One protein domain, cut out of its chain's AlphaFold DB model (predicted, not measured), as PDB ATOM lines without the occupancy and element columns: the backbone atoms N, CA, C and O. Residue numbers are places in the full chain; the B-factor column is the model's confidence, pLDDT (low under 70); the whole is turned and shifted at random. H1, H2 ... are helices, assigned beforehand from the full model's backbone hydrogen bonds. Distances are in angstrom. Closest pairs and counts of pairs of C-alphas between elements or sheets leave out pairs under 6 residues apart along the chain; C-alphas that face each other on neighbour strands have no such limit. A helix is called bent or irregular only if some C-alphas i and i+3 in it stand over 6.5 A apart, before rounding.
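What this domain is: This is residues 2 to 172 and 198 to 219 of the 498 residues of an uncharacterized protein of Methanophagales archaeon (UniProt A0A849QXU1). Two long helices, H5 and H6, run side by side in opposite ways as a hairpin that makes the longest axis, and a shorter, slanting hairpin of H1 and H2 joins it by the foot of H2, on H5. Short H3 and H4 sit near that foot, while the bent H7 crosses H6 near the H5 to H6 turn; residues 24 to 29, in the turn of the shorter hairpin, stick out free. The printed part has 193 residues with seven named helices, H1 to H7 in order, and no named strand; its class is all helix. It is loose, with a radius of gyration of the C-alphas of 22.8 A, and flat, spanning 69 by 53 by 28 A.

Where its parts are: H1, residues 2 to 22, begins with C-alpha 2 at (146.822, 131.123, 155.683), is 30.2 A long and has a kink of 29 degrees near residue 13. It is neither bent nor irregular, but only just: C-alphas 13 and 16 are 6.2 A apart. H2, residues 30 to 52, is 32.5 A long; H3, residues 55 to 60, and H4, residues 66 to 70, are short. H5, residues 76 to 115, begins with C-alpha 76 at (144.883, 119.944, 135.196) and is 58.0 A long. H6, residues 122 to 165, is 63.0 A long, also only just neither bent nor irregular, with C-alphas 158 and 161 6.5 A apart. H7, residues 198 to 217, was assigned as one helix by its hydrogen bonds but is bent: C-alphas 207 and 210 are 7.0 A apart. Its arms are H7a, residues 198 to 207, and H7b, residues 210 to 217, which ends with C-alpha 217 at (179.038, 146.398, 176.744).

How they stand to each other: H1 and H2 form a helical hairpin and touch at a shallow tilt of 2 degrees, closest at the C-alphas of Ala 22 and Ile 31, 5.3 A apart. H2, with residues 47 to 51 alone, touches H5 at a steep tilt of 58 degrees; the closest C-alphas, of Ile 50 and Ala 83, are 6.1 A apart. H3 touches H4, with the closest C-alphas, of Val 55 and Ala 69, 5.2 A apart. H5 and H6 form a helical hairpin at a shallow tilt of 12 degrees, opposite ways, closest at the C-alphas of Val 115 and Leu 122, 5.5 A apart. With residues 124 to 132 alone, H6 touches H7a at a steep tilt of 53 degrees, closest at the C-alphas of Leu 128 and Thr 205, 5.3 A apart. With residues 123 to 127 alone, H6 touches H7b, closest at the C-alphas of Ala 123 and Gln 213, 5.3 A apart. Among the pairs that stay apart are H1 and H5, and H2 and H6. Every O i to N i+4 pair is within hydrogen-bond range in H2, H3, H4, H7a and H7b; the counts are 15 of 17 in H1, 34 of 36 in H5 and 37 of 40 in H6.

The domain as a whole: The two C-alphas farthest apart, of Ser 119 and Gly 166, are 69.8 A apart. Residues 173 to 197 are not printed, and C-alphas 172 and 198 are 39.0 A apart across this cut. Of the links that are printed whole, none is long. The mean pLDDT of the printed part is 77.1, and residues 2 to 31 and 161 to 172 are under 70.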
ATOM      1  N   LEU A   2     145.571 130.337 155.596       37.09
ATOM      2  CA  LEU A   2     146.822 131.123 155.683       37.09
ATOM      3  C   LEU A   2     147.954 130.355 156.403       37.09
ATOM      4  O   LEU A   2     149.087 130.353 155.947       37.09
ATOM      5  N   LEU A   3     147.623 129.577 157.443       36.56
ATOM      6  CA  LEU A   3     148.546 128.656 158.131       36.56
ATOM      7  C   LEU A   3     149.237 127.608 157.225       36.56
ATOM      8  O   LEU A   3     150.320 127.157 157.570       36.56
ATOM      9  N   LEU A   4     148.658 127.228 156.074       41.78
ATOM     10  CA  LEU A   4     149.288 126.293 155.121       41.78
ATOM     11  C   LEU A   4     150.270 127.008 154.173       41.78
ATOM     12  O   LEU A   4     151.295 126.430 153.827       41.78
ATOM     13  N   CYS A   5     150.011 128.274 153.819       42.12
ATOM     14  CA  CYS A   5     150.987 129.151 153.154       42.12
ATOM     15  C   CYS A   5     152.181 129.406 154.075       42.12
ATOM     16  O   CYS A   5     153.333 129.251 153.675       42.12
ATOM     17  N   TYR A   6     151.890 129.714 155.343       45.41
ATOM     18  CA  TYR A   6     152.905 129.845 156.376       45.41
ATOM     19  C   TYR A   6     153.647 128.527 156.599       45.41
ATOM     20  O   TYR A   6     154.845 128.586 156.783       45.41
ATOM     21  N   ALA A   7     153.024 127.348 156.492       42.59
ATOM     22  CA  ALA A   7     153.730 126.067 156.615       42.59
ATOM     23  C   ALA A   7     154.784 125.834 155.512       42.59
ATOM     24  O   ALA A   7     155.840 125.277 155.798       42.59
ATOM     25  N   ALA A   8     154.545 126.284 154.274       42.03
ATOM     26  CA  ALA A   8     155.533 126.206 153.192       42.03
ATOM     27  C   ALA A   8     156.675 127.228 153.367       42.03
ATOM     28  O   ALA A   8     157.835 126.913 153.109       42.03
ATOM     29  N   VAL A   9     156.364 128.426 153.873       45.06
ATOM     30  CA  VAL A   9     157.368 129.439 154.248       45.06
ATOM     31  C   VAL A   9     158.169 128.988 155.478       45.06
ATOM     32  O   VAL A   9     159.390 129.075 155.480       45.06
ATOM     33  N   ILE A  10     157.516 128.407 156.486       46.22
ATOM     34  CA  ILE A  10     158.127 127.779 157.667       46.22
ATOM     35  C   ILE A  10     159.012 126.599 157.241       46.22
ATOM     36  O   ILE A  10     160.100 126.444 157.779       46.22
ATOM     37  N   ALA A  11     158.620 125.812 156.232       45.38
ATOM     38  CA  ALA A  11     159.468 124.766 155.652       45.38
ATOM     39  C   ALA A  11     160.724 125.324 154.955       45.38
ATOM     40  O   ALA A  11     161.790 124.717 155.040       45.38
ATOM     41  N   LEU A  12     160.633 126.508 154.340       47.62
ATOM     42  CA  LEU A  12     161.791 127.263 153.840       47.62
ATOM     43  C   LEU A  12     162.681 127.791 154.982       47.62
ATOM     44  O   LEU A  12     163.901 127.768 154.853       47.62
ATOM     45  N   PHE A  13     162.099 128.185 156.120       47.69
ATOM     46  CA  PHE A  13     162.831 128.547 157.347       47.69
ATOM     47  C   PHE A  13     163.418 127.343 158.104       47.69
ATOM     48  O   PHE A  13     164.365 127.506 158.872       47.69
ATOM     49  N   LEU A  14     162.912 126.130 157.866       48.56
ATOM     50  CA  LEU A  14     163.487 124.882 158.376       48.56
ATOM     51  C   LEU A  14     164.712 124.432 157.565       48.56
ATOM     52  O   LEU A  14     165.503 123.640 158.069       48.56
ATOM     53  N   LEU A  15     164.922 124.951 156.348       50.25
ATOM     54  CA  LEU A  15     166.092 124.623 155.524       50.25
ATOM     55  C   LEU A  15     167.415 125.058 156.191       50.25
ATOM     56  O   LEU A  15     168.305 124.220 156.304       50.25
ATOM     57  N   PRO A  16     167.552 126.297 156.716       49.69
ATOM     58  CA  PRO A  16     168.703 126.692 157.532       49.69
ATOM     59  C   PRO A  16     168.904 125.832 158.786       49.69
ATOM     60  O   PRO A  16     170.042 125.577 159.160       49.69
ATOM     61  N   VAL A  17     167.823 125.358 159.418       49.62
ATOM     62  CA  VAL A  17     167.884 124.472 160.599       49.62
ATOM     63  C   VAL A  17     168.417 123.089 160.214       49.62
ATOM     64  O   VAL A  17     169.297 122.554 160.881       49.62
ATOM     65  N   LEU A  18     167.936 122.534 159.099       49.84
ATOM     66  CA  LEU A  18     168.398 121.264 158.538       49.84
ATOM     67  C   LEU A  18     169.860 121.348 158.073       49.84
ATOM     68  O   LEU A  18     170.625 120.424 158.325       49.84
ATOM     69  N   VAL A  19     170.264 122.463 157.455       49.66
ATOM     70  CA  VAL A  19     171.656 122.724 157.049       49.66
ATOM     71  C   VAL A  19     172.564 122.888 158.267       49.66
ATOM     72  O   VAL A  19     173.618 122.263 158.312       49.66
ATOM     73  N   SER A  20     172.136 123.647 159.282       47.88
ATOM     74  CA  SER A  20     172.872 123.818 160.543       47.88
ATOM     75  C   SER A  20     173.059 122.499 161.296       47.88
ATOM     76  O   SER A  20     174.080 122.313 161.949       47.88
ATOM     77  N   TYR A  21     172.096 121.577 161.207       49.78
ATOM     78  CA  TYR A  21     172.205 120.235 161.782       49.78
ATOM     79  C   TYR A  21     173.205 119.361 161.013       49.78
ATOM     80  O   TYR A  21     173.984 118.621 161.607       49.78
ATOM     81  N   ALA A  22     173.228 119.490 159.685       46.47
ATOM     82  CA  ALA A  22     174.163 118.783 158.815       46.47
ATOM     83  C   ALA A  22     175.625 119.235 159.023       46.47
ATOM     84  O   ALA A  22     176.547 118.445 158.838       46.47
ATOM     85  N   SER A  23     175.833 120.484 159.457       45.09
ATOM     86  CA  SER A  23     177.136 121.001 159.903       45.09
ATOM     87  C   SER A  23     177.613 120.384 161.226       45.09
ATOM     88  O   SER A  23     178.806 120.384 161.490       45.09
ATOM     89  N   PHE A  24     176.694 119.858 162.044       47.72
ATOM     90  CA  PHE A  24     176.973 119.332 163.384       47.72
ATOM     91  C   PHE A  24     177.321 117.836 163.399       47.72
ATOM     92  O   PHE A  24     177.805 117.332 164.405       47.72
ATOM     93  N   SER A  25     177.040 117.094 162.319       49.09
ATOM     94  CA  SER A  25     177.157 115.630 162.318       49.09
ATOM     95  C   SER A  25     178.463 115.083 161.725       49.09
ATOM     96  O   SER A  25     178.519 113.879 161.481       49.09
ATOM     97  N   ASP A  26     179.458 115.928 161.401       50.47
ATOM     98  CA  ASP A  26     180.735 115.601 160.705       50.47
ATOM     99  C   ASP A  26     180.607 114.735 159.432       50.47
ATOM    100  O   ASP A  26     181.577 114.319 158.798       50.47
ATOM    101  N   SER A  27     179.378 114.491 158.998       55.25
ATOM    102  CA  SER A  27     179.022 113.493 158.005       55.25
ATOM    103  C   SER A  27     178.523 114.226 156.776       55.25
ATOM    104  O   SER A  27     177.321 114.315 156.512       55.25
ATOM    105  N   TRP A  28     179.480 114.734 156.004       57.59
ATOM    106  CA  TRP A  28     179.281 115.450 154.739       57.59
ATOM    107  C   TRP A  28     178.381 114.687 153.750       57.59
ATOM    108  O   TRP A  28     177.770 115.282 152.866       57.59
ATOM    109  N   PHE A  29     178.243 113.371 153.935       66.19
ATOM    110  CA  PHE A  29     177.362 112.494 153.173       66.19
ATOM    111  C   PHE A  29     175.859 112.770 153.364       66.19
ATOM    112  O   PHE A  29     175.085 112.602 152.422       66.19
ATOM    113  N   PHE A  30     175.415 113.210 154.548       62.62
ATOM    114  CA  PHE A  30     173.984 113.426 154.814       62.62
ATOM    115  C   PHE A  30     173.482 114.796 154.354       62.62
ATOM    116  O   PHE A  30     172.281 114.956 154.135       62.62
ATOM    117  N   ILE A  31     174.377 115.765 154.142       67.69
ATOM    118  CA  ILE A  31     174.009 117.132 153.745       67.69
ATOM    119  C   ILE A  31     173.243 117.147 152.410       67.69
ATOM    120  O   ILE A  31     172.139 117.702 152.370       67.69
ATOM    121  N   PRO A  32     173.721 116.495 151.327       77.00
ATOM    122  CA  PRO A  32     172.989 116.461 150.064       77.00
ATOM    123  C   PRO A  32     171.635 115.758 150.198       77.00
ATOM    124  O   PRO A  32     170.642 116.230 149.648       77.00
ATOM    125  N   LEU A  33     171.570 114.664 150.969       78.69
ATOM    126  CA  LEU A  33     170.327 113.929 151.203       78.69
ATOM    127  C   LEU A  33     169.295 114.788 151.944       78.69
ATOM    128  O   LEU A  33     168.133 114.822 151.547       78.69
ATOM    129  N   MET A  34     169.709 115.517 152.982       70.50
ATOM    130  CA  MET A  34     168.830 116.420 153.728       70.50
ATOM    131  C   MET A  34     168.334 117.580 152.867       70.50
ATOM    132  O   MET A  34     167.150 117.907 152.924       70.50
ATOM    133  N   ILE A  35     169.196 118.161 152.027       75.38
ATOM    134  CA  ILE A  35     168.797 119.196 151.066       75.38
ATOM    135  C   ILE A  35     167.760 118.638 150.088       75.38
ATOM    136  O   ILE A  35     166.722 119.262 149.878       75.38
ATOM    137  N   ILE A  36     167.993 117.447 149.529       82.62
ATOM    138  CA  ILE A  36     167.044 116.794 148.617       82.62
ATOM    139  C   ILE A  36     165.704 116.552 149.320       82.62
ATOM    140  O   ILE A  36     164.661 116.912 148.777       82.62
ATOM    141  N   LEU A  37     165.709 115.993 150.534       78.94
ATOM    142  CA  LEU A  37     164.490 115.755 151.313       78.94
ATOM    143  C   LEU A  37     163.745 117.058 151.624       78.94
ATOM    144  O   LEU A  37     162.520 117.104 151.514       78.94
ATOM    145  N   ALA A  38     164.467 118.126 151.957       74.88
ATOM    146  CA  ALA A  38     163.883 119.431 152.221       74.88
ATOM    147  C   ALA A  38     163.257 120.039 150.956       74.88
ATOM    148  O   ALA A  38     162.122 120.512 151.001       74.88
ATOM    149  N   LEU A  39     163.936 119.951 149.807       81.88
ATOM    150  CA  LEU A  39     163.405 120.391 148.514       81.88
ATOM    151  C   LEU A  39     162.170 119.584 148.095       81.88
ATOM    152  O   LEU A  39     161.192 120.165 147.625       81.88
ATOM    153  N   LEU A  40     162.176 118.264 148.304       83.25
ATOM    154  CA  LEU A  40     161.015 117.407 148.055       83.25
ATOM    155  C   LEU A  40     159.846 117.763 148.979       83.25
ATOM    156  O   LEU A  40     158.708 117.830 148.517       83.25
ATOM    157  N   CYS A  41     160.117 118.038 150.256       80.12
ATOM    158  CA  CYS A  41     159.112 118.481 151.218       80.12
ATOM    159  C   CYS A  41     158.509 119.833 150.813       80.12
ATOM    160  O   CYS A  41     157.288 119.966 150.753       80.12
ATOM    161  N   ILE A  42     159.342 120.810 150.441       78.94
ATOM    162  CA  ILE A  42     158.894 122.119 149.946       78.94
ATOM    163  C   ILE A  42     158.055 121.956 148.680       78.94
ATOM    164  O   ILE A  42     156.967 122.520 148.597       78.94
ATOM    165  N   ALA A  43     158.509 121.152 147.716       84.44
ATOM    166  CA  ALA A  43     157.757 120.883 146.496       84.44
ATOM    167  C   ALA A  43     156.408 120.215 146.803       84.44
ATOM    168  O   ALA A  43     155.381 120.608 146.251       84.44
ATOM    169  N   PHE A  44     156.376 119.246 147.718       84.06
ATOM    170  CA  PHE A  44     155.150 118.578 148.144       84.06
ATOM    171  C   PHE A  44     154.171 119.545 148.825       84.06
ATOM    172  O   PHE A  44     153.002 119.610 148.437       84.06
ATOM    173  N   LEU A  45     154.642 120.343 149.789       80.75
ATOM    174  CA  LEU A  45     153.841 121.362 150.472       80.75
ATOM    175  C   LEU A  45     153.342 122.434 149.502       80.75
ATOM    176  O   LEU A  45     152.185 122.842 149.586       80.75
ATOM    177  N   TYR A  46     154.171 122.840 148.542       83.94
ATOM    178  CA  TYR A  46     153.785 123.762 147.481       83.94
ATOM    179  C   TYR A  46     152.650 123.189 146.624       83.94
ATOM    180  O   TYR A  46     151.643 123.854 146.390       83.94
ATOM    181  N   LEU A  47     152.753 121.927 146.204       85.88
ATOM    182  CA  LEU A  47     151.698 121.270 145.430       85.88
ATOM    183  C   LEU A  47     150.397 121.120 146.234       85.88
ATOM    184  O   LEU A  47     149.314 121.300 145.671       85.88
ATOM    185  N   LEU A  48     150.480 120.833 147.540       84.06
ATOM    186  CA  LEU A  48     149.318 120.838 148.437       84.06
ATOM    187  C   LEU A  48     148.711 122.236 148.582       84.06
ATOM    188  O   LEU A  48     147.487 122.373 148.566       84.06
ATOM    189  N   TYR A  49     149.548 123.270 148.673       83.75
ATOM    190  CA  TYR A  49     149.098 124.654 148.722       83.75
ATOM    191  C   TYR A  49     148.311 125.018 147.463       83.75
ATOM    192  O   TYR A  49     147.156 125.420 147.574       83.75
ATOM    193  N   ILE A  50     148.869 124.774 146.272       86.56
ATOM    194  CA  ILE A  50     148.166 125.023 145.006       86.56
ATOM    195  C   ILE A  50     146.871 124.213 144.929       86.56
ATOM    196  O   ILE A  50     145.838 124.735 144.514       86.56
ATOM    197  N   ARG A  51     146.886 122.950 145.376       85.75
ATOM    198  CA  ARG A  51     145.695 122.090 145.398       85.75
ATOM    199  C   ARG A  51     144.552 122.693 146.219       85.75
ATOM    200  O   ARG A  51     143.394 122.537 145.837       85.75
ATOM    201  N   TRP A  52     144.864 123.345 147.335       86.19
ATOM    202  CA  TRP A  52     143.883 123.847 148.300       86.19
ATOM    203  C   TRP A  52     143.780 125.372 148.349       86.19
ATOM    204  O   TRP A  52     143.141 125.919 149.250       86.19
ATOM    205  N   ILE A  53     144.351 126.055 147.360       84.81
ATOM    206  CA  ILE A  53     144.495 127.512 147.342       84.81
ATOM    207  C   ILE A  53     143.151 128.249 147.456       84.81
ATOM    208  O   ILE A  53     143.055 129.286 148.105       84.81
ATOM    209  N   PHE A  54     142.077 127.658 146.924       85.81
ATOM    210  CA  PHE A  54     140.734 128.239 146.946       85.81
ATOM    211  C   PHE A  54     139.824 127.724 148.062       85.81
ATOM    212  O   PHE A  54     138.668 128.128 148.119       85.81
ATOM    213  N   VAL A  55     140.286 126.860 148.972       84.81
ATOM    214  CA  VAL A  55     139.402 126.304 150.020       84.81
ATOM    215  C   VAL A  55     138.806 127.421 150.885       84.81
ATOM    216  O   VAL A  55     137.624 127.364 151.204       84.81
ATOM    217  N   ALA A  56     139.576 128.468 151.202       80.81
ATOM    218  CA  ALA A  56     139.067 129.628 151.941       80.81
ATOM    219  C   ALA A  56     137.947 130.346 151.171       80.81
ATOM    220  O   ALA A  56     136.892 130.612 151.738       80.81
ATOM    221  N   TYR A  57     138.143 130.574 149.874       82.25
ATOM    222  CA  TYR A  57     137.163 131.207 148.992       82.25
ATOM    223  C   TYR A  57     135.887 130.366 148.866       82.25
ATOM    224  O   TYR A  57     134.791 130.886 149.015       82.25
ATOM    225  N   LEU A  58     136.013 129.046 148.709       79.75
ATOM    226  CA  LEU A  58     134.871 128.125 148.668       79.75
ATOM    227  C   LEU A  58     134.060 128.123 149.975       79.75
ATOM    228  O   LEU A  58     132.843 127.956 149.947       79.75
ATOM    229  N   VAL A  59     134.717 128.273 151.125       80.12
ATOM    230  CA  VAL A  59     134.035 128.326 152.426       80.12
ATOM    231  C   VAL A  59     133.370 129.686 152.633       80.12
ATOM    232  O   VAL A  59     132.202 129.734 153.003       80.12
ATOM    233  N   VAL A  60     134.098 130.777 152.388       79.75
ATOM    234  CA  VAL A  60     133.648 132.146 152.686       79.75
ATOM    235  C   VAL A  60     132.640 132.652 151.656       79.75
ATOM    236  O   VAL A  60     131.606 133.185 152.044       79.75
ATOM    237  N   LEU A  61     132.913 132.475 150.360       79.50
ATOM    238  CA  LEU A  61     132.077 133.013 149.282       79.50
ATOM    239  C   LEU A  61     130.923 132.076 148.905       79.50
ATOM    240  O   LEU A  61     129.839 132.547 148.581       79.50
ATOM    241  N   GLU A  62     131.124 130.753 148.961       77.19
ATOM    242  CA  GLU A  62     130.083 129.775 148.583       77.19
ATOM    243  C   GLU A  62     129.395 129.107 149.785       77.19
ATOM    244  O   GLU A  62     128.532 128.251 149.593       77.19
ATOM    245  N   GLY A  63     129.791 129.430 151.021       78.50
ATOM    246  CA  GLY A  63     129.201 128.849 152.232       78.50
ATOM    247  C   GLY A  63     129.424 127.339 152.385       78.50
ATOM    248  O   GLY A  63     128.688 126.668 153.115       78.50
ATOM    249  N   LYS A  64     130.407 126.752 151.687       80.38
ATOM    250  CA  LYS A  64     130.658 125.306 151.757       80.38
ATOM    251  C   LYS A  64     131.216 124.902 153.117       80.38
ATOM    252  O   LYS A  64     132.061 125.575 153.699       80.38
ATOM    253  N   LYS A  65     130.828 123.712 153.585       86.06
ATOM    254  CA  LYS A  65     131.467 123.077 154.747       86.06
ATOM    255  C   LYS A  65     132.951 122.824 154.452       86.06
ATOM    256  O   LYS A  65     133.288 122.311 153.386       86.06
ATOM    257  N   VAL A  66     133.815 123.088 155.433       80.69
ATOM    258  CA  VAL A  66     135.285 123.005 155.314       80.69
ATOM    259  C   VAL A  66     135.760 121.687 154.686       80.69
ATOM    260  O   VAL A  66     136.491 121.707 153.701       80.69
ATOM    261  N   LEU A  67     135.287 120.536 155.181       82.12
ATOM    262  CA  LEU A  67     135.676 119.216 154.655       82.12
ATOM    263  C   LEU A  67     135.280 119.008 153.184       82.12
ATOM    264  O   LEU A  67     136.016 118.382 152.427       82.12
ATOM    265  N   HIS A  68     134.146 119.570 152.758       79.00
ATOM    266  CA  HIS A  68     133.709 119.483 151.366       79.00
ATOM    267  C   HIS A  68     134.559 120.380 150.462       79.00
ATOM    268  O   HIS A  68     134.881 119.988 149.343       79.00
ATOM    269  N   ALA A  69     134.986 121.550 150.942       77.50
ATOM    270  CA  ALA A  69     135.858 122.439 150.180       77.50
ATOM    271  C   ALA A  69     137.235 121.803 149.879       77.50
ATOM    272  O   ALA A  69     137.735 121.956 148.767       77.50
ATOM    273  N   PHE A  70     137.799 120.996 150.788       81.12
ATOM    274  CA  PHE A  70     139.044 120.240 150.544       81.12
ATOM    275  C   PHE A  70     138.930 119.148 149.470       81.12
ATOM    276  O   PHE A  70     139.943 118.729 148.899       81.12
ATOM    277  N   SER A  71     137.712 118.679 149.190       82.31
ATOM    278  CA  SER A  71     137.460 117.673 148.154       82.31
ATOM    279  C   SER A  71     137.416 118.258 146.736       82.31
ATOM    280  O   SER A  71     137.420 117.499 145.765       82.31
ATOM    281  N   TYR A  72     137.406 119.592 146.603       80.31
ATOM    282  CA  TYR A  72     137.369 120.271 145.313       80.31
ATOM    283  C   TYR A  72     138.604 119.928 144.470       80.31
ATOM    284  O   TYR A  72     139.746 120.091 144.904       80.31
ATOM    285  N   LYS A  73     138.375 119.431 143.249       82.81
ATOM    286  CA  LYS A  73     139.440 119.055 142.314       82.81
ATOM    287  C   LYS A  73     139.634 120.154 141.279       82.81
ATOM    288  O   LYS A  73     138.770 120.371 140.437       82.81
ATOM    289  N   LEU A  74     140.803 120.787 141.311       82.25
ATOM    290  CA  LEU A  74     141.248 121.663 140.232       82.25
ATOM    291  C   LEU A  74     141.461 120.851 138.952       82.25
ATOM    292  O   LEU A  74     142.051 119.767 138.985       82.25
ATOM    293  N   ASN A  75     141.014 121.390 137.817       84.88
ATOM    294  CA  ASN A  75     141.339 120.806 136.522       84.88
ATOM    295  C   ASN A  75     142.868 120.897 136.276       84.88
ATOM    296  O   ASN A  75     143.560 121.758 136.828       84.88
ATOM    297  N   ARG A  76     143.424 120.022 135.424       85.94
ATOM    298  CA  ARG A  76     144.883 119.944 135.196       85.94
ATOM    299  C   ARG A  76     145.479 121.215 134.572       85.94
ATOM    300  O   ARG A  76     146.636 121.530 134.846       85.94
ATOM    301  N   LYS A  77     144.727 121.918 133.720       84.69
ATOM    302  CA  LYS A  77     145.168 123.150 133.047       84.69
ATOM    303  C   LYS A  77     145.268 124.303 134.049       84.69
ATOM    304  O   LYS A  77     146.317 124.930 134.142       84.69
ATOM    305  N   LEU A  78     144.223 124.493 134.847       82.88
ATOM    306  CA  LEU A  78     144.131 125.479 135.914       82.88
ATOM    307  C   LEU A  78     145.172 125.223 137.004       82.88
ATOM    308  O   LEU A  78     145.866 126.146 137.406       82.88
ATOM    309  N   PHE A  79     145.354 123.967 137.427       87.19
ATOM    310  CA  PHE A  79     146.393 123.615 138.396       87.19
ATOM    311  C   PHE A  79     147.790 124.027 137.912       87.19
ATOM    312  O   PHE A  79     148.543 124.632 138.666       87.19
ATOM    313  N   LYS A  80     148.133 123.739 136.646       88.25
ATOM    314  CA  LYS A  80     149.423 124.145 136.063       88.25
ATOM    315  C   LYS A  80     149.562 125.663 135.977       88.25
ATOM    316  O   LYS A  80     150.619 126.180 136.307       88.25
ATOM    317  N   GLN A  81     148.512 126.359 135.543       86.69
ATOM    318  CA  GLN A  81     148.513 127.818 135.455       86.69
ATOM    319  C   GLN A  81     148.739 128.446 136.834       86.69
ATOM    320  O   GLN A  81     149.673 129.221 136.994       86.69
ATOM    321  N   LEU A  82     147.969 128.030 137.845       86.25
ATOM    322  CA  LEU A  82     148.128 128.487 139.227       86.25
ATOM    323  C   LEU A  82     149.527 128.183 139.760       86.25
ATOM    324  O   LEU A  82     150.170 129.065 140.316       86.25
ATOM    325  N   ALA A  83     150.025 126.964 139.542       87.56
ATOM    326  CA  ALA A  83     151.350 126.566 139.998       87.56
ATOM    327  C   ALA A  83     152.481 127.393 139.366       87.56
ATOM    328  O   ALA A  83     153.505 127.584 140.009       87.56
ATOM    329  N   VAL A  84     152.338 127.880 138.133       90.31
ATOM    330  CA  VAL A  84     153.355 128.743 137.513       90.31
ATOM    331  C   VAL A  84     153.184 130.191 137.963       90.31
ATOM    332  O   VAL A  84     154.163 130.813 138.366       90.31
ATOM    333  N   THR A  85     151.959 130.721 137.944       86.81
ATOM    334  CA  THR A  85     151.671 132.113 138.319       86.81
ATOM    335  C   THR A  85     152.042 132.392 139.772       86.81
ATOM    336  O   THR A  85     152.747 133.357 140.044       86.81
ATOM    337  N   VAL A  86     151.630 131.523 140.697       85.75
ATOM    338  CA  VAL A  86     151.943 131.668 142.124       85.75
ATOM    339  C   VAL A  86     153.442 131.509 142.373       85.75
ATOM    340  O   VAL A  86     154.002 132.268 143.152       85.75
ATOM    341  N   LEU A  87     154.125 130.585 141.686       86.69
ATOM    342  CA  LEU A  87     155.576 130.431 141.830       86.69
ATOM    343  C   LEU A  87     156.324 131.673 141.339       86.69
ATOM    344  O   LEU A  87     157.187 132.180 142.047       86.69
ATOM    345  N   ALA A  88     155.987 132.179 140.150       88.94
ATOM    346  CA  ALA A  88     156.592 133.393 139.603       88.94
ATOM    347  C   ALA A  88     156.383 134.594 140.538       88.94
ATOM    348  O   ALA A  88     157.298 135.384 140.756       88.94
ATOM    349  N   TRP A  89     155.196 134.685 141.133       86.62
ATOM    350  CA  TRP A  89     154.840 135.716 142.095       86.62
ATOM    351  C   TRP A  89     155.635 135.619 143.406       86.62
ATOM    352  O   TRP A  89     156.219 136.605 143.855       86.62
ATOM    353  N   LEU A  90     155.751 134.416 143.975       83.94
ATOM    354  CA  LEU A  90     156.581 134.163 145.157       83.94
ATOM    355  C   LEU A  90     158.061 134.482 144.893       83.94
ATOM    356  O   LEU A  90     158.719 135.072 145.746       83.94
ATOM    357  N   LEU A  91     158.578 134.132 143.710       86.38
ATOM    358  CA  LEU A  91     159.953 134.448 143.311       86.38
ATOM    359  C   LEU A  91     160.178 135.957 143.163       86.38
ATOM    360  O   LEU A  91     161.211 136.460 143.603       86.38
ATOM    361  N   LEU A  92     159.215 136.687 142.595       88.62
ATOM    362  CA  LEU A  92     159.279 138.145 142.499       88.62
ATOM    363  C   LEU A  92     159.337 138.784 143.891       88.62
ATOM    364  O   LEU A  92     160.194 139.630 144.138       88.62
ATOM    365  N   PHE A  93     158.480 138.355 144.820       85.44
ATOM    366  CA  PHE A  93     158.516 138.877 146.183       85.44
ATOM    367  C   PHE A  93     159.787 138.507 146.932       85.44
ATOM    368  O   PHE A  93     160.339 139.364 147.618       85.44
ATOM    369  N   ALA A  94     160.285 137.281 146.773       80.56
ATOM    370  CA  ALA A  94     161.568 136.882 147.338       80.56
ATOM    371  C   ALA A  94     162.708 137.772 146.813       80.56
ATOM    372  O   ALA A  94     163.558 138.206 147.593       80.56
ATOM    373  N   LEU A  95     162.698 138.113 145.519       88.06
ATOM    374  CA  LEU A  95     163.661 139.036 144.923       88.06
ATOM    375  C   LEU A  95     163.522 140.453 145.498       88.06
ATOM    376  O   LEU A  95     164.512 141.015 145.960       88.06
ATOM    377  N   CYS A  96     162.312 141.020 145.523       88.62
ATOM    378  CA  CYS A  96     162.060 142.346 146.098       88.62
ATOM    379  C   CYS A  96     162.480 142.418 147.571       88.62
ATOM    380  O   CYS A  96     163.112 143.386 147.987       88.62
ATOM    381  N   PHE A  97     162.170 141.378 148.345       84.00
ATOM    382  CA  PHE A  97     162.555 141.259 149.746       84.00
ATOM    383  C   PHE A  97     164.074 141.191 149.920       84.00
ATOM    384  O   PHE A  97     164.634 141.880 150.768       84.00
ATOM    385  N   THR A  98     164.755 140.416 149.073       80.44
ATOM    386  CA  THR A  98     166.220 140.315 149.076       80.44
ATOM    387  C   THR A  98     166.860 141.669 148.782       80.44
ATOM    388  O   THR A  98     167.737 142.106 149.521       80.44
ATOM    389  N   VAL A  99     166.392 142.375 147.748       87.88
ATOM    390  CA  VAL A  99     166.882 143.721 147.409       87.88
ATOM    391  C   VAL A  99     166.649 144.697 148.564       87.88
ATOM    392  O   VAL A  99     167.552 145.453 148.914       87.88
ATOM    393  N   LEU A 100     165.473 144.653 149.195       86.56
ATOM    394  CA  LEU A 100     165.137 145.489 150.348       86.56
ATOM    395  C   LEU A 100     166.081 145.251 151.534       86.56
ATOM    396  O   LEU A 100     166.586 146.214 152.111       86.56
ATOM    397  N   ILE A 101     166.358 143.986 151.868       80.12
ATOM    398  CA  ILE A 101     167.305 143.624 152.930       80.12
ATOM    399  C   ILE A 101     168.707 144.116 152.586       80.12
ATOM    400  O   ILE A 101     169.354 144.710 153.447       80.12
ATOM    401  N   LEU A 102     169.173 143.906 151.353       81.31
ATOM    402  CA  LEU A 102     170.510 144.327 150.935       81.31
ATOM    403  C   LEU A 102     170.669 145.845 151.039       81.31
ATOM    404  O   LEU A 102     171.619 146.309 151.661       81.31
ATOM    405  N   LEU A 103     169.704 146.617 150.531       86.75
ATOM    406  CA  LEU A 103     169.715 148.079 150.633       86.75
ATOM    407  C   LEU A 103     169.723 148.554 152.090       86.75
ATOM    408  O   LEU A 103     170.527 149.411 152.455       86.75
ATOM    409  N   PHE A 104     168.856 147.982 152.932       86.25
ATOM    410  CA  PHE A 104     168.797 148.339 154.347       86.25
ATOM    411  C   PHE A 104     170.091 147.976 155.085       86.25
ATOM    412  O   PHE A 104     170.590 148.770 155.882       86.25
ATOM    413  N   SER A 105     170.661 146.807 154.793       79.69
ATOM    414  CA  SER A 105     171.909 146.330 155.397       79.69
ATOM    415  C   SER A 105     173.088 147.210 154.992       79.69
ATOM    416  O   SER A 105     173.866 147.611 155.852       79.69
ATOM    417  N   SER A 106     173.188 147.585 153.713       82.50
ATOM    418  CA  SER A 106     174.224 148.499 153.221       82.50
ATOM    419  C   SER A 106     174.125 149.885 153.859       82.50
ATOM    420  O   SER A 106     175.142 150.448 154.259       82.50
ATOM    421  N   LEU A 107     172.911 150.429 154.004       87.56
ATOM    422  CA  LEU A 107     172.703 151.716 154.674       87.56
ATOM    423  C   LEU A 107     173.026 151.638 156.172       87.56
ATOM    424  O   LEU A 107     173.670 152.534 156.713       87.56
ATOM    425  N   SER A 108     172.602 150.558 156.830       85.62
ATOM    426  CA  SER A 108     172.879 150.317 158.249       85.62
ATOM    427  C   SER A 108     174.375 150.204 158.511       85.62
ATOM    428  O   SER A 108     174.862 150.807 159.459       85.62
ATOM    429  N   TRP A 109     175.107 149.493 157.649       83.31
ATOM    430  CA  TRP A 109     176.563 149.393 157.726       83.31
ATOM    431  C   TRP A 109     177.219 150.772 157.665       83.31
ATOM    432  O   TRP A 109     177.989 151.116 158.554       83.31
ATOM    433  N   LEU A 110     176.865 151.585 156.662       88.25
ATOM    434  CA  LEU A 110     177.420 152.930 156.496       88.25
ATOM    435  C   LEU A 110     177.160 153.815 157.723       88.25
ATOM    436  O   LEU A 110     178.049 154.535 158.162       88.25
ATOM    437  N   LEU A 111     175.951 153.760 158.288       88.62
ATOM    438  CA  LEU A 111     175.604 154.535 159.480       88.62
ATOM    439  C   LEU A 111     176.355 154.042 160.720       88.62
ATOM    440  O   LEU A 111     176.901 154.859 161.457       88.62
ATOM    441  N   LEU A 112     176.409 152.727 160.948       86.38
ATOM    442  CA  LEU A 112     177.077 152.152 162.116       86.38
ATOM    443  C   LEU A 112     178.586 152.380 162.090       86.38
ATOM    444  O   LEU A 112     179.146 152.696 163.134       86.38
ATOM    445  N   ASP A 113     179.216 152.308 160.919       86.06
ATOM    446  CA  ASP A 113     180.641 152.596 160.740       86.06
ATOM    447  C   ASP A 113     181.010 154.012 161.210       86.06
ATOM    448  O   ASP A 113     182.016 154.205 161.884       86.06
ATOM    449  N   THR A 114     180.130 154.996 160.990       89.62
ATOM    450  CA  THR A 114     180.372 156.377 161.445       89.62
ATOM    451  C   THR A 114     180.253 156.588 162.958       89.62
ATOM    452  O   THR A 114     180.761 157.586 163.469       89.62
ATOM    453  N   VAL A 115     179.577 155.691 163.687       90.88
ATOM    454  CA  VAL A 115     179.294 155.850 165.130       90.88
ATOM    455  C   VAL A 115     179.891 154.746 166.004       90.88
ATOM    456  O   VAL A 115     179.710 154.783 167.219       90.88
ATOM    457  N   ILE A 116     180.610 153.780 165.427       84.31
ATOM    458  CA  ILE A 116     181.075 152.565 166.121       84.31
ATOM    459  C   ILE A 116     182.008 152.840 167.312       84.31
ATOM    460  O   ILE A 116     181.968 152.141 168.335       84.31
ATOM    461  N   ASP A 117     182.809 153.897 167.211       84.56
ATOM    462  CA  ASP A 117     183.731 154.321 168.266       84.56
ATOM    463  C   ASP A 117     183.074 155.263 169.285       84.56
ATOM    464  O   ASP A 117     183.642 155.548 170.338       84.56
ATOM    465  N   ASN A 118     181.846 155.717 169.019       88.44
ATOM    466  CA  ASN A 118     181.099 156.583 169.917       88.44
ATOM    467  C   ASN A 118     180.206 155.750 170.848       88.44
ATOM    468  O   ASN A 118     179.081 155.389 170.495       88.44
ATOM    469  N   SER A 119     180.690 155.490 172.065       81.81
ATOM    470  CA  SER A 119     179.974 154.699 173.078       81.81
ATOM    471  C   SER A 119     178.598 155.258 173.457       81.81
ATOM    472  O   SER A 119     177.739 154.495 173.885       81.81
ATOM    473  N   VAL A 120     178.358 156.561 173.264       87.94
ATOM    474  CA  VAL A 120     177.080 157.217 173.582       87.94
ATOM    475  C   VAL A 120     176.071 157.079 172.441       87.94
ATOM    476  O   VAL A 120     174.880 156.901 172.688       87.94
ATOM    477  N   LEU A 121     176.520 157.182 171.186       91.00
ATOM    478  CA  LEU A 121     175.633 157.189 170.016       91.00
ATOM    479  C   LEU A 121     175.384 155.804 169.421       91.00
ATOM    480  O   LEU A 121     174.357 155.618 168.765       91.00
ATOM    481  N   LEU A 122     176.270 154.835 169.661       88.38
ATOM    482  CA  LEU A 122     176.161 153.508 169.064       88.38
ATOM    483  C   LEU A 122     174.841 152.811 169.432       88.38
ATOM    484  O   LEU A 122     174.098 152.412 168.535       88.38
ATOM    485  N   ALA A 123     174.504 152.715 170.724       88.00
ATOM    486  CA  ALA A 123     173.282 152.032 171.157       88.00
ATOM    487  C   ALA A 123     171.984 152.720 170.677       88.00
ATOM    488  O   ALA A 123     171.109 152.015 170.163       88.00
ATOM    489  N   PRO A 124     171.826 154.060 170.757       93.19
ATOM    490  CA  PRO A 124     170.666 154.756 170.191       93.19
ATOM    491  C   PRO A 124     170.507 154.591 168.678       93.19
ATOM    492  O   PRO A 124     169.406 154.289 168.214       93.19
ATOM    493  N   VAL A 125     171.585 154.762 167.903       92.06
ATOM    494  CA  VAL A 125     171.541 154.623 166.436       92.06
ATOM    495  C   VAL A 125     171.197 153.189 166.054       92.06
ATOM    496  O   VAL A 125     170.315 152.967 165.226       92.06
ATOM    497  N   PHE A 126     171.828 152.213 166.705       87.69
ATOM    498  CA  PHE A 126     171.532 150.807 166.479       87.69
ATOM    499  C   PHE A 126     170.069 150.479 166.813       87.69
ATOM    500  O   PHE A 126     169.358 149.909 165.989       87.69
ATOM    501  N   SER A 127     169.576 150.924 167.973       88.38
ATOM    502  CA  SER A 127     168.178 150.733 168.393       88.38
ATOM    503  C   SER A 127     167.181 151.328 167.393       88.38
ATOM    504  O   SER A 127     166.151 150.717 167.100       88.38
ATOM    505  N   LEU A 128     167.484 152.501 166.829       92.88
ATOM    506  CA  LEU A 128     166.674 153.116 165.780       92.88
ATOM    507  C   LEU A 128     166.637 152.245 164.519       92.88
ATOM    508  O   LEU A 128     165.555 152.007 163.982       92.88
ATOM    509  N   LEU A 129     167.787 151.734 164.068       89.06
ATOM    510  CA  LEU A 129     167.861 150.848 162.903       89.06
ATOM    511  C   LEU A 129     167.016 149.582 163.102       89.06
ATOM    512  O   LEU A 129     166.279 149.204 162.194       89.06
ATOM    513  N   VAL A 130     167.030 148.971 164.289       84.81
ATOM    514  CA  VAL A 130     166.195 147.791 164.592       84.81
ATOM    515  C   VAL A 130     164.700 148.095 164.454       84.81
ATOM    516  O   VAL A 130     163.956 147.326 163.830       84.81
ATOM    517  N   VAL A 131     164.251 149.225 165.008       88.19
ATOM    518  CA  VAL A 131     162.847 149.660 164.921       88.19
ATOM    519  C   VAL A 131     162.462 149.961 163.470       88.19
ATOM    520  O   VAL A 131     161.422 149.494 163.002       88.19
ATOM    521  N   LEU A 132     163.310 150.682 162.731       90.44
ATOM    522  CA  LEU A 132     163.082 150.990 161.316       90.44
ATOM    523  C   LEU A 132     163.022 149.721 160.460       90.44
ATOM    524  O   LEU A 132     162.122 149.596 159.630       90.44
ATOM    525  N   PHE A 133     163.920 148.761 160.689       86.62
ATOM    526  CA  PHE A 133     163.906 147.484 159.980       86.62
ATOM    527  C   PHE A 133     162.603 146.727 160.228       86.62
ATOM    528  O   PHE A 133     161.960 146.263 159.289       86.62
ATOM    529  N   SER A 134     162.156 146.676 161.484       84.31
ATOM    530  CA  SER A 134     160.904 146.020 161.865       84.31
ATOM    531  C   SER A 134     159.683 146.674 161.208       84.31
ATOM    532  O   SER A 134     158.794 145.972 160.726       84.31
ATOM    533  N   LEU A 135     159.656 148.006 161.100       88.44
ATOM    534  CA  LEU A 135     158.611 148.728 160.370       88.44
ATOM    535  C   LEU A 135     158.639 148.455 158.865       88.44
ATOM    536  O   LEU A 135     157.580 148.290 158.260       88.44
ATOM    537  N   ILE A 136     159.827 148.374 158.265       86.88
ATOM    538  CA  ILE A 136     159.997 148.020 156.851       86.88
ATOM    539  C   ILE A 136     159.464 146.606 156.590       86.88
ATOM    540  O   ILE A 136     158.686 146.412 155.654       86.88
ATOM    541  N   LEU A 137     159.819 145.632 157.435       82.12
ATOM    542  CA  LEU A 137     159.316 144.258 157.341       82.12
ATOM    543  C   LEU A 137     157.793 144.205 157.499       82.12
ATOM    544  O   LEU A 137     157.108 143.527 156.730       82.12
ATOM    545  N   PHE A 138     157.253 144.952 158.462       84.31
ATOM    546  CA  PHE A 138     155.817 145.042 158.686       84.31
ATOM    547  C   PHE A 138     155.088 145.639 157.473       84.31
ATOM    548  O   PHE A 138     154.140 145.035 156.970       84.31
ATOM    549  N   ALA A 139     155.566 146.765 156.936       86.44
ATOM    550  CA  ALA A 139     154.997 147.403 155.750       86.44
ATOM    551  C   ALA A 139     155.072 146.498 154.510       86.44
ATOM    552  O   ALA A 139     154.087 146.362 153.779       86.44
ATOM    553  N   PHE A 140     156.209 145.824 154.306       85.00
ATOM    554  CA  PHE A 140     156.375 144.839 153.241       85.00
ATOM    555  C   PHE A 140     155.362 143.694 153.379       85.00
ATOM    556  O   PHE A 140     154.711 143.330 152.402       85.00
ATOM    557  N   SER A 141     155.149 143.184 154.598       82.69
ATOM    558  CA  SER A 141     154.173 142.118 154.851       82.69
ATOM    559  C   SER A 141     152.736 142.539 154.526       82.69
ATOM    560  O   SER A 141     151.983 141.751 153.955       82.69
ATOM    561  N   ILE A 142     152.349 143.784 154.827       84.69
ATOM    562  CA  ILE A 142     151.024 144.314 154.477       84.69
ATOM    563  C   ILE A 142     150.867 144.362 152.959       84.69
ATOM    564  O   ILE A 142     149.840 143.921 152.438       84.69
ATOM    565  N   ALA A 143     151.880 144.868 152.250       82.38
ATOM    566  CA  ALA A 143     151.858 144.951 150.796       82.38
ATOM    567  C   ALA A 143     151.705 143.558 150.167       82.38
ATOM    568  O   ALA A 143     150.769 143.343 149.400       82.38
ATOM    569  N   VAL A 144     152.553 142.599 150.558       82.38
ATOM    570  CA  VAL A 144     152.509 141.211 150.066       82.38
ATOM    571  C   VAL A 144     151.135 140.587 150.286       82.38
ATOM    572  O   VAL A 144     150.498 140.165 149.325       82.38
ATOM    573  N   ASN A 145     150.625 140.615 151.522       80.50
ATOM    574  CA  ASN A 145     149.326 140.024 151.849       80.50
ATOM    575  C   ASN A 145     148.167 140.676 151.074       80.50
ATOM    576  O   ASN A 145     147.207 139.996 150.700       80.50
ATOM    577  N   SER A 146     148.250 141.986 150.820       81.69
ATOM    578  CA  SER A 146     147.237 142.719 150.051       81.69
ATOM    579  C   SER A 146     147.226 142.285 148.587       81.69
ATOM    580  O   SER A 146     146.164 141.996 148.033       81.69
ATOM    581  N   PHE A 147     148.401 142.198 147.959       80.62
ATOM    582  CA  PHE A 147     148.492 141.730 146.581       80.62
ATOM    583  C   PHE A 147     148.136 140.249 146.446       80.62
ATOM    584  O   PHE A 147     147.414 139.903 145.515       80.62
ATOM    585  N   ASP A 148     148.575 139.394 147.373       79.94
ATOM    586  CA  ASP A 148     148.227 137.969 147.377       79.94
ATOM    587  C   ASP A 148     146.713 137.780 147.429       79.94
ATOM    588  O   ASP A 148     146.145 137.027 146.641       79.94
ATOM    589  N   SER A 149     146.037 138.512 148.315       80.69
ATOM    590  CA  SER A 149     144.580 138.447 148.437       80.69
ATOM    591  C   SER A 149     143.887 138.875 147.141       80.69
ATOM    592  O   SER A 149     142.975 138.187 146.681       80.69
ATOM    593  N   ASN A 150     144.348 139.956 146.508       82.31
ATOM    594  CA  ASN A 150     143.788 140.432 145.240       82.31
ATOM    595  C   ASN A 150     144.035 139.452 144.087       82.31
ATOM    596  O   ASN A 150     143.092 139.088 143.389       82.31
ATOM    597  N   LEU A 151     145.271 138.971 143.925       82.88
ATOM    598  CA  LEU A 151     145.646 138.013 142.884       82.88
ATOM    599  C   LEU A 151     144.848 136.712 143.019       82.88
ATOM    600  O   LEU A 151     144.321 136.193 142.039       82.88
ATOM    601  N   LEU A 152     144.730 136.184 144.238       83.06
ATOM    602  CA  LEU A 152     143.961 134.969 144.496       83.06
ATOM    603  C   LEU A 152     142.466 135.170 144.243       83.06
ATOM    604  O   LEU A 152     141.827 134.282 143.680       83.06
ATOM    605  N   THR A 153     141.926 136.328 144.619       83.56
ATOM    606  CA  THR A 153     140.533 136.688 144.337       83.56
ATOM    607  C   THR A 153     140.291 136.735 142.831       83.56
ATOM    608  O   THR A 153     139.389 136.069 142.328       83.56
ATOM    609  N   GLU A 154     141.138 137.438 142.079       82.75
ATOM    610  CA  GLU A 154     141.036 137.533 140.622       82.75
ATOM    611  C   GLU A 154     141.129 136.155 139.949       82.75
ATOM    612  O   GLU A 154     140.279 135.794 139.131       82.75
ATOM    613  N   LEU A 155     142.110 135.338 140.347       82.06
ATOM    614  CA  LEU A 155     142.283 133.984 139.824       82.06
ATOM    615  C   LEU A 155     141.095 133.073 140.156       82.06
ATOM    616  O   LEU A 155     140.760 132.205 139.346       82.06
ATOM    617  N   TYR A 156     140.457 133.253 141.313       83.94
ATOM    618  CA  TYR A 156     139.249 132.519 141.683       83.94
ATOM    619  C   TYR A 156     138.084 132.861 140.740       83.94
ATOM    620  O   TYR A 156     137.516 131.954 140.123       83.94
ATOM    621  N   TYR A 157     137.779 134.149 140.557       80.44
ATOM    622  CA  TYR A 157     136.686 134.606 139.691       80.44
ATOM    623  C   TYR A 157     136.907 134.216 138.220       80.44
ATOM    624  O   TYR A 157     136.018 133.648 137.581       80.44
ATOM    625  N   GLN A 158     138.115 134.442 137.691       77.62
ATOM    626  CA  GLN A 158     138.444 134.164 136.288       77.62
ATOM    627  C   GLN A 158     138.366 132.681 135.918       77.62
ATOM    628  O   GLN A 158     138.104 132.359 134.758       77.62
ATOM    629  N   ASN A 159     138.622 131.780 136.871       74.25
ATOM    630  CA  ASN A 159     138.791 130.361 136.567       74.25
ATOM    631  C   ASN A 159     137.704 129.460 137.157       74.25
ATOM    632  O   ASN A 159     137.261 128.550 136.470       74.25
ATOM    633  N   ILE A 160     137.263 129.679 138.398       72.75
ATOM    634  CA  ILE A 160     136.244 128.825 139.030       72.75
ATOM    635  C   ILE A 160     134.844 129.325 138.707       72.75
ATOM    636  O   ILE A 160     133.971 128.539 138.341       72.75
ATOM    637  N   GLU A 161     134.600 130.622 138.839       68.12
ATOM    638  CA  GLU A 161     133.253 131.148 138.648       68.12
ATOM    639  C   GLU A 161     132.883 131.259 137.164       68.12
ATOM    640  O   GLU A 161     131.751 130.948 136.780       68.12
ATOM    641  N   ARG A 162     133.862 131.555 136.302       65.25
ATOM    642  CA  ARG A 162     133.723 131.463 134.840       65.25
ATOM    643  C   ARG A 162     133.376 130.049 134.362       65.25
ATOM    644  O   ARG A 162     132.471 129.894 133.546       65.25
ATOM    645  N   GLU A 163     134.045 129.014 134.888       67.44
ATOM    646  CA  GLU A 163     133.732 127.608 134.562       67.44
ATOM    647  C   GLU A 163     132.305 127.222 134.978       67.44
ATOM    648  O   GLU A 163     131.661 126.424 134.298       67.44
ATOM    649  N   LYS A 164     131.788 127.799 136.070       67.00
ATOM    650  CA  LYS A 164     130.431 127.526 136.567       67.00
ATOM    651  C   LYS A 164     129.333 128.272 135.817       67.00
ATOM    652  O   LYS A 164     128.255 127.722 135.625       67.00
ATOM    653  N   THR A 165     129.568 129.532 135.461       61.19
ATOM    654  CA  THR A 165     128.530 130.427 134.919       61.19
ATOM    655  C   THR A 165     128.544 130.513 133.394       61.19
ATOM    656  O   THR A 165     127.560 130.961 132.803       61.19
ATOM    657  N   GLY A 166     129.633 130.086 132.742       58.47
ATOM    658  CA  GLY A 166     129.791 130.131 131.287       58.47
ATOM    659  C   GLY A 166     129.835 131.548 130.703       58.47
ATOM    660  O   GLY A 166     129.756 131.704 129.486       58.47
ATOM    661  N   ARG A 167     129.936 132.581 131.547       51.22
ATOM    662  CA  ARG A 167     130.023 133.992 131.156       51.22
ATOM    663  C   ARG A 167     131.294 134.596 131.732       51.22
ATOM    664  O   ARG A 167     131.741 134.201 132.808       51.22
ATOM    665  N   ASP A 168     131.848 135.576 131.031       56.12
ATOM    666  CA  ASP A 168     132.848 136.451 131.630       56.12
ATOM    667  C   ASP A 168     132.144 137.286 132.698       56.12
ATOM    668  O   ASP A 168     131.196 138.023 132.417       56.12
ATOM    669  N   ILE A 169     132.562 137.110 133.946       54.84
ATOM    670  CA  ILE A 169     132.062 137.921 135.045       54.84
ATOM    671  C   ILE A 169     132.736 139.268 134.896       54.84
ATOM    672  O   ILE A 169     133.937 139.412 135.122       54.84
ATOM    673  N   ILE A 170     131.950 140.246 134.463       54.72
ATOM    674  CA  ILE A 170     132.349 141.642 134.480       54.72
ATOM    675  C   ILE A 170     132.456 142.002 135.960       54.72
ATOM    676  O   ILE A 170     131.439 142.199 136.623       54.72
ATOM    677  N   VAL A 171     133.684 142.037 136.488       55.47
ATOM    678  CA  VAL A 171     133.953 142.761 137.731       55.47
ATOM    679  C   VAL A 171     133.411 144.166 137.475       55.47
ATOM    680  O   VAL A 171     133.869 144.788 136.511       55.47
ATOM    681  N   PRO A 172     132.385 144.633 138.211       53.38
ATOM    682  CA  PRO A 172     131.789 145.928 137.932       53.38
ATOM    683  C   PRO A 172     132.906 146.970 137.872       53.38
ATOM    684  O   PRO A 172     133.747 147.019 138.774       53.38
ATOM    685  N   LEU A 198     155.721 158.404 164.268       93.62
ATOM    686  CA  LEU A 198     157.017 158.952 164.685       93.62
ATOM    687  C   LEU A 198     157.203 158.899 166.208       93.62
ATOM    688  O   LEU A 198     158.283 158.556 166.682       93.62
ATOM    689  N   VAL A 199     156.147 159.182 166.976       95.44
ATOM    690  CA  VAL A 199     156.162 159.056 168.442       95.44
ATOM    691  C   VAL A 199     156.345 157.597 168.863       95.44
ATOM    692  O   VAL A 199     157.158 157.319 169.740       95.44
ATOM    693  N   ALA A 200     155.649 156.655 168.222       92.31
ATOM    694  CA  ALA A 200     155.801 155.230 168.506       92.31
ATOM    695  C   ALA A 200     157.217 154.721 168.191       92.31
ATOM    696  O   ALA A 200     157.772 153.951 168.977       92.31
ATOM    697  N   VAL A 201     157.822 155.184 167.087       94.44
ATOM    698  CA  VAL A 201     159.227 154.904 166.748       94.44
ATOM    699  C   VAL A 201     160.147 155.428 167.839       94.44
ATOM    700  O   VAL A 201     160.934 154.658 168.377       94.44
ATOM    701  N   LEU A 202     160.005 156.701 168.214       95.00
ATOM    702  CA  LEU A 202     160.841 157.326 169.235       95.00
ATOM    703  C   LEU A 202     160.756 156.585 170.576       95.00
ATOM    704  O   LEU A 202     161.788 156.258 171.159       95.00
ATOM    705  N   ILE A 203     159.542 156.278 171.046       95.00
ATOM    706  CA  ILE A 203     159.328 155.537 172.296       95.00
ATOM    707  C   ILE A 203     159.961 154.144 172.207       95.00
ATOM    708  O   ILE A 203     160.699 153.756 173.107       95.00
ATOM    709  N   SER A 204     159.722 153.411 171.116       88.56
ATOM    710  CA  SER A 204     160.274 152.061 170.929       88.56
ATOM    711  C   SER A 204     161.801 152.068 170.894       88.56
ATOM    712  O   SER A 204     162.430 151.203 171.495       88.56
ATOM    713  N   THR A 205     162.405 153.066 170.238       91.62
ATOM    714  CA  THR A 205     163.858 153.256 170.227       91.62
ATOM    715  C   THR A 205     164.382 153.515 171.634       91.62
ATOM    716  O   THR A 205     165.301 152.822 172.052       91.62
ATOM    717  N   ILE A 206     163.779 154.441 172.390       93.56
ATOM    718  CA  ILE A 206     164.205 154.761 173.763       93.56
ATOM    719  C   ILE A 206     164.141 153.527 174.670       93.56
ATOM    720  O   ILE A 206     165.076 153.273 175.424       93.56
ATOM    721  N   LEU A 207     163.067 152.739 174.572       90.06
ATOM    722  CA  LEU A 207     162.895 151.523 175.370       90.06
ATOM    723  C   LEU A 207     163.908 150.421 175.019       90.06
ATOM    724  O   LEU A 207     164.203 149.584 175.867       90.06
ATOM    725  N   LEU A 208     164.441 150.412 173.793       85.62
ATOM    726  CA  LEU A 208     165.390 149.400 173.329       85.62
ATOM    727  C   LEU A 208     166.854 149.730 173.679       85.62
ATOM    728  O   LEU A 208     167.669 148.810 173.771       85.62
ATOM    729  N   ILE A 209     167.178 151.008 173.933       88.62
ATOM    730  CA  ILE A 209     168.549 151.463 174.239       88.62
ATOM    731  C   ILE A 209     169.205 150.654 175.367       88.62
ATOM    732  O   ILE A 209     170.315 150.183 175.138       88.62
ATOM    733  N   PRO A 210     168.589 150.437 176.550       85.12
ATOM    734  CA  PRO A 210     169.263 149.739 177.649       85.12
ATOM    735  C   PRO A 210     169.632 148.294 177.300       85.12
ATOM    736  O   PRO A 210     170.716 147.829 177.642       85.12
ATOM    737  N   THR A 211     168.752 147.597 176.575       79.12
ATOM    738  CA  THR A 211     168.991 146.226 176.109       79.12
ATOM    739  C   THR A 211     170.162 146.182 175.134       79.12
ATOM    740  O   THR A 211     171.077 145.381 175.303       79.12
ATOM    741  N   VAL A 212     170.169 147.081 174.146       81.25
ATOM    742  CA  VAL A 212     171.243 147.166 173.149       81.25
ATOM    743  C   VAL A 212     172.561 147.607 173.784       81.25
ATOM    744  O   VAL A 212     173.609 147.081 173.426       81.25
ATOM    745  N   GLN A 213     172.525 148.530 174.748       84.25
ATOM    746  CA  GLN A 213     173.708 148.975 175.481       84.25
ATOM    747  C   GLN A 213     174.331 147.819 176.263       84.25
ATOM    748  O   GLN A 213     175.514 147.552 176.086       84.25
ATOM    749  N   LYS A 214     173.529 147.069 177.036       76.56
ATOM    750  CA  LYS A 214     173.995 145.859 177.734       76.56
ATOM    751  C   LYS A 214     174.627 144.871 176.755       76.56
ATOM    752  O   LYS A 214     175.636 144.238 177.065       76.56
ATOM    753  N   ASP A 215     174.047 144.749 175.561       74.44
ATOM    754  CA  ASP A 215     174.586 143.867 174.544       74.44
ATOM    755  C   ASP A 215     175.931 144.332 173.983       74.44
ATOM    756  O   ASP A 215     176.821 143.497 173.818       74.44
ATOM    757  N   ILE A 216     176.089 145.632 173.735       77.69
ATOM    758  CA  ILE A 216     177.345 146.244 173.290       77.69
ATOM    759  C   ILE A 216     178.418 146.135 174.373       77.69
ATOM    760  O   ILE A 216     179.537 145.735 174.067       77.69
ATOM    761  N   ASP A 217     178.085 146.432 175.628       77.44
ATOM    762  CA  ASP A 217     179.038 146.398 176.744       77.44
ATOM    763  C   ASP A 217     179.608 144.989 176.958       77.44
ATOM    764  O   ASP A 217     180.761 144.819 177.349       77.44
ATOM    765  N   SER A 218     178.825 143.955 176.641       71.38
ATOM    766  CA  SER A 218     179.294 142.575 176.727       71.38
ATOM    767  C   SER A 218     180.243 142.164 175.590       71.38
ATOM    768  O   SER A 218     180.844 141.098 175.696       71.38
ATOM    769  N   ILE A 219     180.363 142.934 174.501       71.38
ATOM    770  CA  ILE A 219     181.205 142.571 173.344       71.38
ATOM    771  C   ILE A 219     182.688 142.567 173.711       71.38
ATOM    772  O   ILE A 219     183.437 141.706 173.250       71.38
TER     773      ILE A 219